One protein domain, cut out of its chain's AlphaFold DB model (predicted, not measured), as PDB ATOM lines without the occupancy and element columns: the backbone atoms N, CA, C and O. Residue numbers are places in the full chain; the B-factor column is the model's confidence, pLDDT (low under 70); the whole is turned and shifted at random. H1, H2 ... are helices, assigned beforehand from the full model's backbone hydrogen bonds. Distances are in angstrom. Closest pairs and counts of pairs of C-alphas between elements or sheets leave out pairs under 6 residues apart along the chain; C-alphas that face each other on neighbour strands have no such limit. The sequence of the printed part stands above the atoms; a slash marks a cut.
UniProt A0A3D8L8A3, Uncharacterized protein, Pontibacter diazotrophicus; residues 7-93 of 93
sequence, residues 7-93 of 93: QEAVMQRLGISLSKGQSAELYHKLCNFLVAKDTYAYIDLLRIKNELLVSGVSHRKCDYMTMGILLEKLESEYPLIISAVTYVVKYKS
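This is residues 7 to 93 of the 93 residues of an uncharacterized protein of Pontibacter diazotrophicus (UniProt A0A3D8L8A3). Helix H4 makes the middle: H3 folds back along it as a hairpin, short H1 packs on it, H2 crosses it, and H5 turns away near its end, making a V. The printed part has 87 residues with five named helices, H1 to H5 in chain order, and is all helix. It is compact, with a radius of gyration of the C-alphas of 12.7 A and spans of 39 by 26 by 18 A.

H1, residues 7 to 14, begins at C-alpha 7 (3.304, 21.038, -39.418). H2 is residues 20 to 37, 25.8 A; H3, 39 to 54, 22.6 A; H4, 59 to 77, 26.5 A. H5, 79 to 91, ends at C-alpha 91 (-2.762, 22.560, -55.863).

The hub H4 touches H3 at a shallow tilt of 25 degrees, opposite ways; closest C-alphas, Lys 49 and Cys 62, 6.1 A. H1 touches H4, closest C-alphas Ala 9 and Gly 68, 5.4 A. H2 only just touches H4, with 3 pairs of C-alphas within 8 A, closest Tyr 27 and Met 67. H5 touches H4 at a steep tilt of 60 degrees, closest C-alphas Glu 75 and Ile 82. In H1 to H5 every O i to N i+4 pair is within hydrogen-bond range.

The printed part has no cut, its four links are tight, and residues 92 to 93 have pLDDT under 70.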
ATOM      1  N   GLN A   7       3.329  20.058 -38.324       79.50
ATOM      2  CA  GLN A   7       3.304  21.038 -39.418       79.50
ATOM      3  C   GLN A   7       4.697  21.326 -39.978       79.50
ATOM      4  O   GLN A   7       4.864  21.446 -41.188       79.50
ATOM      5  N   GLU A   8       5.694  21.433 -39.103       79.12
ATOM      6  CA  GLU A   8       7.066  21.735 -39.498       79.12
ATOM      7  C   GLU A   8       7.702  20.538 -40.214       79.12
ATOM      8  O   GLU A   8       8.369  20.727 -41.226       79.12
ATOM      9  N   ALA A   9       7.406  19.306 -39.779       79.62
ATOM     10  CA  ALA A   9       7.837  18.094 -40.482       79.62
ATOM     11  C   ALA A   9       7.245  18.018 -41.900       79.62
ATOM     12  O   ALA A   9       7.963  17.756 -42.862       79.62
ATOM     13  N   VAL A  10       5.946  18.309 -42.037       79.94
ATOM     14  CA  VAL A  10       5.260  18.363 -43.336       79.94
ATOM     15  C   VAL A  10       5.872  19.426 -44.245       79.94
ATOM     16  O   VAL A  10       6.185  19.135 -45.397       79.94
ATOM     17  N   MET A  11       6.075  20.640 -43.733       80.19
ATOM     18  CA  MET A  11       6.661  21.727 -44.512       80.19
ATOM     19  C   MET A  11       8.070  21.381 -44.992       80.19
ATOM     20  O   MET A  11       8.379  21.594 -46.160       80.19
ATOM     21  N   GLN A  12       8.910  20.823 -44.119       81.69
ATOM     22  CA  GLN A  12      10.291  20.491 -44.462       81.69
ATOM     23  C   GLN A  12      10.403  19.327 -45.450       81.69
ATOM     24  O   GLN A  12      11.252  19.369 -46.333       81.69
ATOM     25  N   ARG A  13       9.562  18.293 -45.315       79.69
ATOM     26  CA  ARG A  13       9.655  17.078 -46.141       79.69
ATOM     27  C   ARG A  13       8.881  17.180 -47.450       79.69
ATOM     28  O   ARG A  13       9.351  16.705 -48.472       79.69
ATOM     29  N   LEU A  14       7.704  17.802 -47.428       80.19
ATOM     30  CA  LEU A  14       6.800  17.845 -48.580       80.19
ATOM     31  C   LEU A  14       6.744  19.226 -49.251       80.19
ATOM     32  O   LEU A  14       6.123  19.376 -50.303       80.19
ATOM     33  N   GLY A  15       7.362  20.258 -48.664       80.06
ATOM     34  CA  GLY A  15       7.376  21.611 -49.233       80.06
ATOM     35  C   GLY A  15       5.991  22.267 -49.299       80.06
ATOM     36  O   GLY A  15       5.747  23.108 -50.167       80.06
ATOM     37  N   ILE A  16       5.071  21.860 -48.418       81.19
ATOM     38  CA  ILE A  16       3.688  22.352 -48.341       81.19
ATOM     39  C   ILE A  16       3.432  23.019 -46.990       81.19
ATOM     40  O   ILE A  16       3.815  22.508 -45.939       81.19
ATOM     41  N   SER A  17       2.764  24.172 -47.016       81.69
ATOM     42  CA  SER A  17       2.348  24.875 -45.801       81.69
ATOM     43  C   SER A  17       0.917  24.477 -45.457       81.69
ATOM     44  O   SER A  17       0.003  24.714 -46.243       81.69
ATOM     45  N   LEU A  18       0.728  23.853 -44.294       79.94
ATOM     46  CA  LEU A  18      -0.580  23.436 -43.790       79.94
ATOM     47  C   LEU A  18      -0.906  24.143 -42.481       79.94
ATOM     48  O   LEU A  18      -0.030  24.337 -41.636       79.94
ATOM     49  N   SER A  19      -2.188  24.443 -42.258       82.56
ATOM     50  CA  SER A  19      -2.675  24.814 -40.925       82.56
ATOM     51  C   SER A  19      -2.544  23.647 -39.936       82.56
ATOM     52  O   SER A  19      -2.362  22.486 -40.319       82.56
ATOM     53  N   LYS A  20      -2.653  23.936 -38.633       76.56
ATOM     54  CA  LYS A  20      -2.490  22.918 -37.584       76.56
ATOM     55  C   LYS A  20      -3.546  21.818 -37.703       76.56
ATOM     56  O   LYS A  20      -3.216  20.646 -37.557       76.56
ATOM     57  N   GLY A  21      -4.784  22.201 -38.028       77.75
ATOM     58  CA  GLY A  21      -5.883  21.266 -38.270       77.75
ATOM     59  C   GLY A  21      -5.626  20.365 -39.477       77.75
ATOM     60  O   GLY A  21      -5.714  19.149 -39.354       77.75
ATOM     61  N   GLN A  22      -5.206  20.940 -40.609       83.31
ATOM     62  CA  GLN A  22      -4.907  20.173 -41.825       83.31
ATOM     63  C   GLN A  22      -3.713  19.226 -41.648       83.31
ATOM     64  O   GLN A  22      -3.729  18.108 -42.150       83.31
ATOM     65  N   SER A  23      -2.678  19.641 -40.913       80.12
ATOM     66  CA  SER A  23      -1.533  18.773 -40.619       80.12
ATOM     67  C   SER A  23      -1.919  17.599 -39.716       80.12
ATOM     68  O   SER A  23      -1.479  16.476 -39.962       80.12
ATOM     69  N   ALA A  24      -2.769  17.832 -38.711       80.25
ATOM     70  CA  ALA A  24      -3.310  16.761 -37.879       80.25
ATOM     71  C   ALA A  24      -4.191  15.801 -38.699       80.25
ATOM     72  O   ALA A  24      -4.032  14.585 -38.595       80.25
ATOM     73  N   GLU A  25      -5.066  16.329 -39.561       84.75
ATOM     74  CA  GLU A  25      -5.883  15.520 -40.471       84.75
ATOM     75  C   GLU A  25      -5.013  14.656 -41.394       84.75
ATOM     76  O   GLU A  25      -5.250  13.453 -41.513       84.75
ATOM     77  N   LEU A  26      -3.976  15.241 -42.004       85.44
ATOM     78  CA  LEU A  26      -3.038  14.520 -42.861       85.44
ATOM     79  C   LEU A  26      -2.350  13.384 -42.097       85.44
ATOM     80  O   LEU A  26      -2.357  12.251 -42.572       85.44
ATOM     81  N   TYR A  27      -1.817  13.657 -40.901       84.62
ATOM     82  CA  TYR A  27      -1.206  12.630 -40.052       84.62
ATOM     83  C   TYR A  27      -2.174  11.466 -39.790       84.62
ATOM     84  O   TYR A  27      -1.807  10.305 -39.978       84.62
ATOM     85  N   HIS A  28      -3.429  11.758 -39.430       85.31
ATOM     86  CA  HIS A  28      -4.440  10.727 -39.196       85.31
ATOM     87  C   HIS A  28      -4.763   9.914 -40.454       85.31
ATOM     88  O   HIS A  28      -4.847   8.687 -40.378       85.31
ATOM     89  N   LYS A  29      -4.902  10.556 -41.619       88.19
ATOM     90  CA  LYS A  29      -5.168   9.844 -42.881       88.19
ATOM     91  C   LYS A  29      -4.000   8.958 -43.301       88.19
ATOM     92  O   LYS A  29      -4.234   7.836 -43.742       88.19
ATOM     93  N   LEU A  30      -2.764   9.421 -43.124       87.88
ATOM     94  CA  LEU A  30      -1.564   8.631 -43.402       87.88
ATOM     95  C   LEU A  30      -1.416   7.449 -42.432       87.88
ATOM     96  O   LEU A  30      -1.101   6.342 -42.860       87.88
ATOM     97  N   CYS A  31      -1.728   7.643 -41.148       86.19
ATOM     98  CA  CYS A  31      -1.799   6.546 -40.182       86.19
ATOM     99  C   CYS A  31      -2.847   5.502 -40.587       86.19
ATOM    100  O   CYS A  31      -2.545   4.315 -40.609       86.19
ATOM    101  N   ASN A  32      -4.057   5.930 -40.959       87.31
ATOM    102  CA  ASN A  32      -5.115   5.019 -41.409       87.31
ATOM    103  C   ASN A  32      -4.719   4.263 -42.684       87.31
ATOM    104  O   ASN A  32      -5.028   3.081 -42.826       87.31
ATOM    105  N   PHE A  33      -4.020   4.934 -43.602       88.12
ATOM    106  CA  PHE A  33      -3.454   4.295 -44.782       88.12
ATOM    107  C   PHE A  33      -2.462   3.189 -44.394       88.12
ATOM    108  O   PHE A  33      -2.593   2.071 -44.891       88.12
ATOM    109  N   LEU A  34      -1.535   3.463 -43.465       85.00
ATOM    110  CA  LEU A  34      -0.615   2.440 -42.962       85.00
ATOM    111  C   LEU A  34      -1.353   1.296 -42.271       85.00
ATOM    112  O   LEU A  34      -1.084   0.151 -42.592       85.00
ATOM    113  N   VAL A  35      -2.337   1.560 -41.408       88.81
ATOM    114  CA  VAL A  35      -3.134   0.491 -40.776       88.81
ATOM    115  C   VAL A  35      -3.694  -0.478 -41.821       88.81
ATOM    116  O   VAL A  35      -3.655  -1.689 -41.609       88.81
ATOM    117  N   ALA A  36      -4.175   0.045 -42.952       89.50
ATOM    118  CA  ALA A  36      -4.786  -0.745 -44.015       89.50
ATOM    119  C   ALA A  36      -3.790  -1.452 -44.954       89.50
ATOM    120  O   ALA A  36      -4.180  -2.415 -45.616       89.50
ATOM    121  N   LYS A  37      -2.552  -0.955 -45.086       88.94
ATOM    122  CA  LYS A  37      -1.570  -1.447 -46.074       88.94
ATOM    123  C   LYS A  37      -0.338  -2.105 -45.467       88.94
ATOM    124  O   LYS A  37       0.183  -3.042 -46.058       88.94
ATOM    125  N   ASP A  38       0.081  -1.648 -44.298       87.06
ATOM    126  CA  ASP A  38       1.212  -2.159 -43.532       87.06
ATOM    127  C   ASP A  38       0.977  -1.916 -42.028       87.06
ATOM    128  O   ASP A  38       1.452  -0.953 -41.416       87.06
ATOM    129  N   THR A  39       0.175  -2.796 -41.422       87.94
ATOM    130  CA  THR A  39      -0.201  -2.692 -40.006       87.94
ATOM    131  C   THR A  39       1.013  -2.791 -39.075       87.94
ATOM    132  O   THR A  39       1.017  -2.155 -38.021       87.94
ATOM    133  N   TYR A  40       2.054  -3.540 -39.453       89.19
ATOM    134  CA  TYR A  40       3.276  -3.652 -38.651       89.19
ATOM    135  C   TYR A  40       4.030  -2.325 -38.604       89.19
ATOM    136  O   TYR A  40       4.392  -1.877 -37.519       89.19
ATOM    137  N   ALA A  41       4.149  -1.630 -39.737       85.94
ATOM    138  CA  ALA A  41       4.731  -0.293 -39.763       85.94
ATOM    139  C   ALA A  41       3.979   0.709 -38.886       85.94
ATOM    140  O   ALA A  41       4.595   1.547 -38.227       85.94
ATOM    141  N   TYR A  42       2.649   0.623 -38.851       89.12
ATOM    142  CA  TYR A  42       1.855   1.448 -37.948       89.12
ATOM    143  C   TYR A  42       2.135   1.123 -36.471       89.12
ATOM    144  O   TYR A  42       2.294   2.037 -35.660       89.12
ATOM    145  N   ILE A  43       2.238  -0.163 -36.117       89.62
ATOM    146  CA  ILE A  43       2.587  -0.596 -34.754       89.62
ATOM    147  C   ILE A  43       3.975  -0.080 -34.359       89.62
ATOM    148  O   ILE A  43       4.138   0.429 -33.249       89.62
ATOM    149  N   ASP A  44       4.957  -0.155 -35.254       89.62
ATOM    150  CA  ASP A  44       6.307   0.347 -34.989       89.62
ATOM    151  C   ASP A  44       6.323   1.871 -34.813       89.62
ATOM    152  O   ASP A  44       6.958   2.379 -33.888       89.62
ATOM    153  N   LEU A  45       5.533   2.609 -35.602       90.88
ATOM    154  CA  LEU A  45       5.347   4.051 -35.417       90.88
ATOM    155  C   LEU A  45       4.792   4.381 -34.018       90.88
ATOM    156  O   LEU A  45       5.251   5.323 -33.365       90.88
ATOM    157  N   LEU A  46       3.814   3.602 -33.538       90.81
ATOM    158  CA  LEU A  46       3.248   3.761 -32.195       90.81
ATOM    159  C   LEU A  46       4.264   3.440 -31.096       90.81
ATOM    160  O   LEU A  46       4.316   4.159 -30.096       90.81
ATOM    161  N   ARG A  47       5.077   2.392 -31.276       92.75
ATOM    162  CA  ARG A  47       6.152   2.032 -30.340       92.75
ATOM    163  C   ARG A  47       7.159   3.164 -30.203       92.75
ATOM    164  O   ARG A  47       7.379   3.623 -29.087       92.75
ATOM    165  N   ILE A  48       7.644   3.698 -31.324       92.25
ATOM    166  CA  ILE A  48       8.563   4.844 -31.343       92.25
ATOM    167  C   ILE A  48       7.935   6.048 -30.633       92.25
ATOM    168  O   ILE A  48       8.566   6.669 -29.778       92.25
ATOM    169  N   LYS A  49       6.670   6.377 -30.935       92.00
ATOM    170  CA  LYS A  49       5.975   7.489 -30.269       92.00
ATOM    171  C   LYS A  49       5.922   7.296 -28.753       92.00
ATOM    172  O   LYS A  49       6.152   8.250 -28.012       92.00
ATOM    173  N   ASN A  50       5.613   6.085 -28.300       91.75
ATOM    174  CA  ASN A  50       5.518   5.768 -26.882       91.75
ATOM    175  C   ASN A  50       6.885   5.829 -26.188       91.75
ATOM    176  O   ASN A  50       7.001   6.446 -25.134       91.75
ATOM    177  N   GLU A  51       7.928   5.266 -26.797       94.00
ATOM    178  CA  GLU A  51       9.302   5.317 -26.281       94.00
ATOM    179  C   GLU A  51       9.790   6.758 -26.103       94.00
ATOM    180  O   GLU A  51      10.355   7.096 -25.061       94.00
ATOM    181  N   LEU A  52       9.508   7.635 -27.074       91.81
ATOM    182  CA  LEU A  52       9.843   9.057 -26.979       91.81
ATOM    183  C   LEU A  52       9.110   9.730 -25.809       91.81
ATOM    184  O   LEU A  52       9.732  10.446 -25.021       91.81
ATOM    185  N   LEU A  53       7.806   9.480 -25.663       91.75
ATOM    186  CA  LEU A  53       7.004  10.057 -24.579       91.75
ATOM    187  C   LEU A  53       7.464   9.575 -23.198       91.75
ATOM    188  O   LEU A  53       7.613  10.389 -22.287       91.75
ATOM    189  N   VAL A  54       7.738   8.277 -23.046       94.25
ATOM    190  CA  VAL A  54       8.256   7.687 -21.799       94.25
ATOM    191  C   VAL A  54       9.641   8.240 -21.459       94.25
ATOM    192  O   VAL A  54       9.944   8.461 -20.289       94.25
ATOM    193  N   SER A  55      10.452   8.550 -22.471       92.38
ATOM    194  CA  SER A  55      11.766   9.187 -22.309       92.38
ATOM    195  C   SER A  55      11.689  10.684 -21.960       92.38
ATOM    196  O   SER A  55      12.712  11.366 -21.929       92.38
ATOM    197  N   GLY A  56      10.490  11.224 -21.715       90.31
ATOM    198  CA  GLY A  56      10.276  12.620 -21.329       90.31
ATOM    199  C   GLY A  56      10.350  13.616 -22.490       90.31
ATOM    200  O   GLY A  56      10.418  14.826 -22.261       90.31
ATOM    201  N   VAL A  57      10.328  13.146 -23.743       90.69
ATOM    202  CA  VAL A  57      10.249  14.028 -24.913       90.69
ATOM    203  C   VAL A  57       8.868  14.682 -24.947       90.69
ATOM    204  O   VAL A  57       7.839  14.030 -24.773       90.69
ATOM    205  N   SER A  58       8.828  15.997 -25.176       89.56
ATOM    206  CA  SER A  58       7.559  16.722 -25.229       89.56
ATOM    207  C   SER A  58       6.671  16.203 -26.363       89.56
ATOM    208  O   SER A  58       7.156  15.929 -27.461       89.56
ATOM    209  N   HIS A  59       5.355  16.158 -26.131       86.75
ATOM    210  CA  HIS A  59       4.373  15.712 -27.130       86.75
ATOM    211  C   HIS A  59       4.597  16.333 -28.513       86.75
ATOM    212  O   HIS A  59       4.561  15.638 -29.521       86.75
ATOM    213  N   ARG A  60       4.909  17.632 -28.560       83.81
ATOM    214  CA  ARG A  60       5.124  18.362 -29.813       83.81
ATOM    215  C   ARG A  60       6.350  17.863 -30.590       83.81
ATOM    216  O   ARG A  60       6.272  17.709 -31.806       83.81
ATOM    217  N   LYS A  61       7.453  17.570 -29.892       86.00
ATOM    218  CA  LYS A  61       8.653  16.973 -30.498       86.00
ATOM    219  C   LYS A  61       8.391  15.534 -30.939       86.00
ATOM    220  O   LYS A  61       8.824  15.163 -32.026       86.00
ATOM    221  N   CYS A  62       7.633  14.762 -30.159       87.69
ATOM    222  CA  CYS A  62       7.194  13.429 -30.574       87.69
ATOM    223  C   CYS A  62       6.370  13.495 -31.863       87.69
ATOM    224  O   CYS A  62       6.622  12.727 -32.784       87.69
ATOM    225  N   ASP A  63       5.424  14.431 -31.965       84.94
ATOM    226  CA  ASP A  63       4.593  14.609 -33.161       84.94
ATOM    227  C   ASP A  63       5.420  15.032 -34.383       84.94
ATOM    228  O   ASP A  63       5.175  14.554 -35.487       84.94
ATOM    229  N   TYR A  64       6.434  15.885 -34.199       86.88
ATOM    230  CA  TYR A  64       7.390  16.218 -35.259       86.88
ATOM    231  C   TYR A  64       8.167  14.983 -35.739       86.88
ATOM    232  O   TYR A  64       8.184  14.691 -36.934       86.88
ATOM    233  N   MET A  65       8.779  14.239 -34.812       88.38
ATOM    234  CA  MET A  65       9.599  13.067 -35.138       88.38
ATOM    235  C   MET A  65       8.775  11.959 -35.790       88.38
ATOM    236  O   MET A  65       9.153  11.438 -36.833       88.38
ATOM    237  N   THR A  66       7.621  11.632 -35.211       90.62
ATOM    238  CA  THR A  66       6.738  10.574 -35.719       90.62
ATOM    239  C   THR A  66       6.152  10.929 -37.080       90.62
ATOM    240  O   THR A  66       6.116  10.067 -37.952       90.62
ATOM    241  N   MET A  67       5.780  12.193 -37.319       89.44
ATOM    242  CA  MET A  67       5.380  12.635 -38.657       89.44
ATOM    243  C   MET A  67       6.537  12.540 -39.657       89.44
ATOM    244  O   MET A  67       6.334  12.091 -40.779       89.44
ATOM    245  N   GLY A  68       7.756  12.915 -39.260       88.19
ATOM    246  CA  GLY A  68       8.943  12.783 -40.110       88.19
ATOM    247  C   GLY A  68       9.216  11.333 -40.519       88.19
ATOM    248  O   GLY A  68       9.376  11.058 -41.704       88.19
ATOM    249  N   ILE A  69       9.191  10.409 -39.555       89.94
ATOM    250  CA  ILE A  69       9.387   8.968 -39.787       89.94
ATOM    251  C   ILE A  69       8.283   8.406 -40.690       89.94
ATOM    252  O   ILE A  69       8.567   7.657 -41.622       89.94
ATOM    253  N   LEU A  70       7.030   8.794 -40.444       89.88
ATOM    254  CA  LEU A  70       5.889   8.390 -41.263       89.88
ATOM    255  C   LEU A  70       6.068   8.816 -42.723       89.88
ATOM    256  O   LEU A  70       5.886   8.006 -43.628       89.88
ATOM    257  N   LEU A  71       6.436  10.079 -42.949       89.94
ATOM    258  CA  LEU A  71       6.656  10.610 -44.291       89.94
ATOM    259  C   LEU A  71       7.830   9.923 -44.990       89.94
ATOM    260  O   LEU A  71       7.692   9.554 -46.149       89.94
ATOM    261  N   GLU A  72       8.937   9.693 -44.285       89.38
ATOM    262  CA  GLU A  72      10.117   9.014 -44.831       89.38
ATOM    263  C   GLU A  72       9.812   7.566 -45.239       89.38
ATOM    264  O   GLU A  72      10.176   7.131 -46.333       89.38
ATOM    265  N   LYS A  73       9.061   6.833 -44.410       87.19
ATOM    266  CA  LYS A  73       8.647   5.464 -44.736       87.19
ATOM    267  C   LYS A  73       7.702   5.429 -45.934       87.19
ATOM    268  O   LYS A  73       7.873   4.614 -46.836       87.19
ATOM    269  N   LEU A  74       6.727   6.337 -45.975       88.06
ATOM    270  CA  LEU A  74       5.802   6.440 -47.104       88.06
ATOM    271  C   LEU A  74       6.497   6.877 -48.395       88.06
ATOM    272  O   LEU A  74       6.101   6.434 -49.464       88.06
ATOM    273  N   GLU A  75       7.523   7.718 -48.320       88.62
ATOM    274  CA  GLU A  75       8.333   8.094 -49.476       88.62
ATOM    275  C   GLU A  75       9.140   6.897 -50.002       88.62
ATOM    276  O   GLU A  75       9.181   6.674 -51.210       88.62
ATOM    277  N   SER A  76       9.698   6.078 -49.105       89.75
ATOM    278  CA  SER A  76      10.452   4.876 -49.478       89.75
ATOM    279  C   SER A  76       9.572   3.757 -50.048       89.75
ATOM    280  O   SER A  76       9.977   3.080 -50.989       89.75
ATOM    281  N   GLU A  77       8.399   3.512 -49.464       88.88
ATOM    282  CA  GLU A  77       7.569   2.341 -49.793       88.88
ATOM    283  C   GLU A  77       6.401   2.673 -50.727       88.88
ATOM    284  O   GLU A  77       5.946   1.824 -51.495       88.88
ATOM    285  N   TYR A  78       5.921   3.917 -50.693       87.69
ATOM    286  CA  TYR A  78       4.744   4.379 -51.430       87.69
ATOM    287  C   TYR A  78       4.973   5.747 -52.120       87.69
ATOM    288  O   TYR A  78       4.137   6.654 -51.993       87.69
ATOM    289  N   PRO A  79       6.052   5.923 -52.912       87.19
ATOM    290  CA  PRO A  79       6.466   7.229 -53.443       87.19
ATOM    291  C   PRO A  79       5.397   7.919 -54.303       87.19
ATOM    292  O   PRO A  79       5.217   9.139 -54.240       87.19
ATOM    293  N   LEU A  80       4.632   7.147 -55.084       87.44
ATOM    294  CA  LEU A  80       3.543   7.681 -55.910       87.44
ATOM    295  C   LEU A  80       2.385   8.222 -55.066       87.44
ATOM    296  O   LEU A  80       1.768   9.218 -55.440       87.44
ATOM    297  N   ILE A  81       2.104   7.599 -53.919       85.50
ATOM    298  CA  ILE A  81       1.036   8.038 -53.013       85.50
ATOM    299  C   ILE A  81       1.438   9.354 -52.359       85.50
ATOM    300  O   ILE A  81       0.649  10.296 -52.371       85.50
ATOM    301  N   ILE A  82       2.675   9.463 -51.867       85.81
ATOM    302  CA  ILE A  82       3.190  10.723 -51.319       85.81
ATOM    303  C   ILE A  82       3.212  11.833 -52.362       85.81
ATOM    304  O   ILE A  82       2.791  12.951 -52.063       85.81
ATOM    305  N   SER A  83       3.613  11.527 -53.593       83.69
ATOM    306  CA  SER A  83       3.599  12.502 -54.686       83.69
ATOM    307  C   SER A  83       2.177  12.981 -54.993       83.69
ATOM    308  O   SER A  83       1.936  14.183 -55.105       83.69
ATOM    309  N   ALA A  84       1.211  12.058 -55.064       84.69
ATOM    310  CA  ALA A  84      -0.189  12.384 -55.314       84.69
ATOM    311  C   ALA A  84      -0.807  13.203 -54.170       84.69
ATOM    312  O   ALA A  84      -1.462  14.211 -54.425       84.69
ATOM    313  N   VAL A  85      -0.570  12.812 -52.915       83.44
ATOM    314  CA  VAL A  85      -1.049  13.546 -51.734       83.44
ATOM    315  C   VAL A  85      -0.444  14.945 -51.696       83.44
ATOM    316  O   VAL A  85      -1.181  15.918 -51.562       83.44
ATOM    317  N   THR A  86       0.870  15.065 -51.892       82.81
ATOM    318  CA  THR A  86       1.565  16.360 -51.940       82.81
ATOM    319  C   THR A  86       0.995  17.251 -53.038       82.81
ATOM    320  O   THR A  86       0.713  18.420 -52.791       82.81
ATOM    321  N   TYR A  87       0.757  16.703 -54.235       82.12
ATOM    322  CA  TYR A  87       0.152  17.444 -55.340       82.12
ATOM    323  C   TYR A  87      -1.267  17.924 -55.008       82.12
ATOM    324  O   TYR A  87      -1.579  19.100 -55.196       82.12
ATOM    325  N   VAL A  88      -2.123  17.036 -54.494       79.00
ATOM    326  CA  VAL A  88      -3.508  17.376 -54.135       79.00
ATOM    327  C   VAL A  88      -3.533  18.468 -53.072       79.00
ATOM    328  O   VAL A  88      -4.238  19.457 -53.242       79.00
ATOM    329  N   VAL A  89      -2.725  18.334 -52.023       76.56
ATOM    330  CA  VAL A  89      -2.659  19.327 -50.948       76.56
ATOM    331  C   VAL A  89      -2.116  20.668 -51.446       76.56
ATOM    332  O   VAL A  89      -2.592  21.716 -51.026       76.56
ATOM    333  N   LYS A  90      -1.132  20.660 -52.353       74.94
ATOM    334  CA  LYS A  90      -0.497  21.891 -52.841       74.94
ATOM    335  C   LYS A  90      -1.341  22.660 -53.859       74.94
ATOM    336  O   LYS A  90      -1.228  23.880 -53.920       74.94
ATOM    337  N   TYR A  91      -2.127  21.963 -54.680       75.00
ATOM    338  CA  TYR A  91      -2.762  22.560 -55.863       75.00
ATOM    339  C   TYR A  91      -4.286  22.388 -55.937       75.00
ATOM    340  O   TYR A  91      -4.904  22.976 -56.823       75.00
ATOM    341  N   LYS A  92      -4.903  21.580 -55.064       61.00
ATOM    342  CA  LYS A  92      -6.356  21.321 -55.070       61.00
ATOM    343  C   LYS A  92      -7.066  21.564 -53.728       61.00
ATOM    344  O   LYS A  92      -8.279  21.366 -53.686       61.00
ATOM    345  N   SER A  93      -6.355  21.953 -52.664       55.53
ATOM    346  CA  SER A  93      -6.942  22.353 -51.370       55.53
ATOM    347  C   SER A  93      -7.212  23.846 -51.276       55.53
ATOM    348  O   SER A  93      -6.422  24.625 -51.850       55.53
TER     349      SER A  93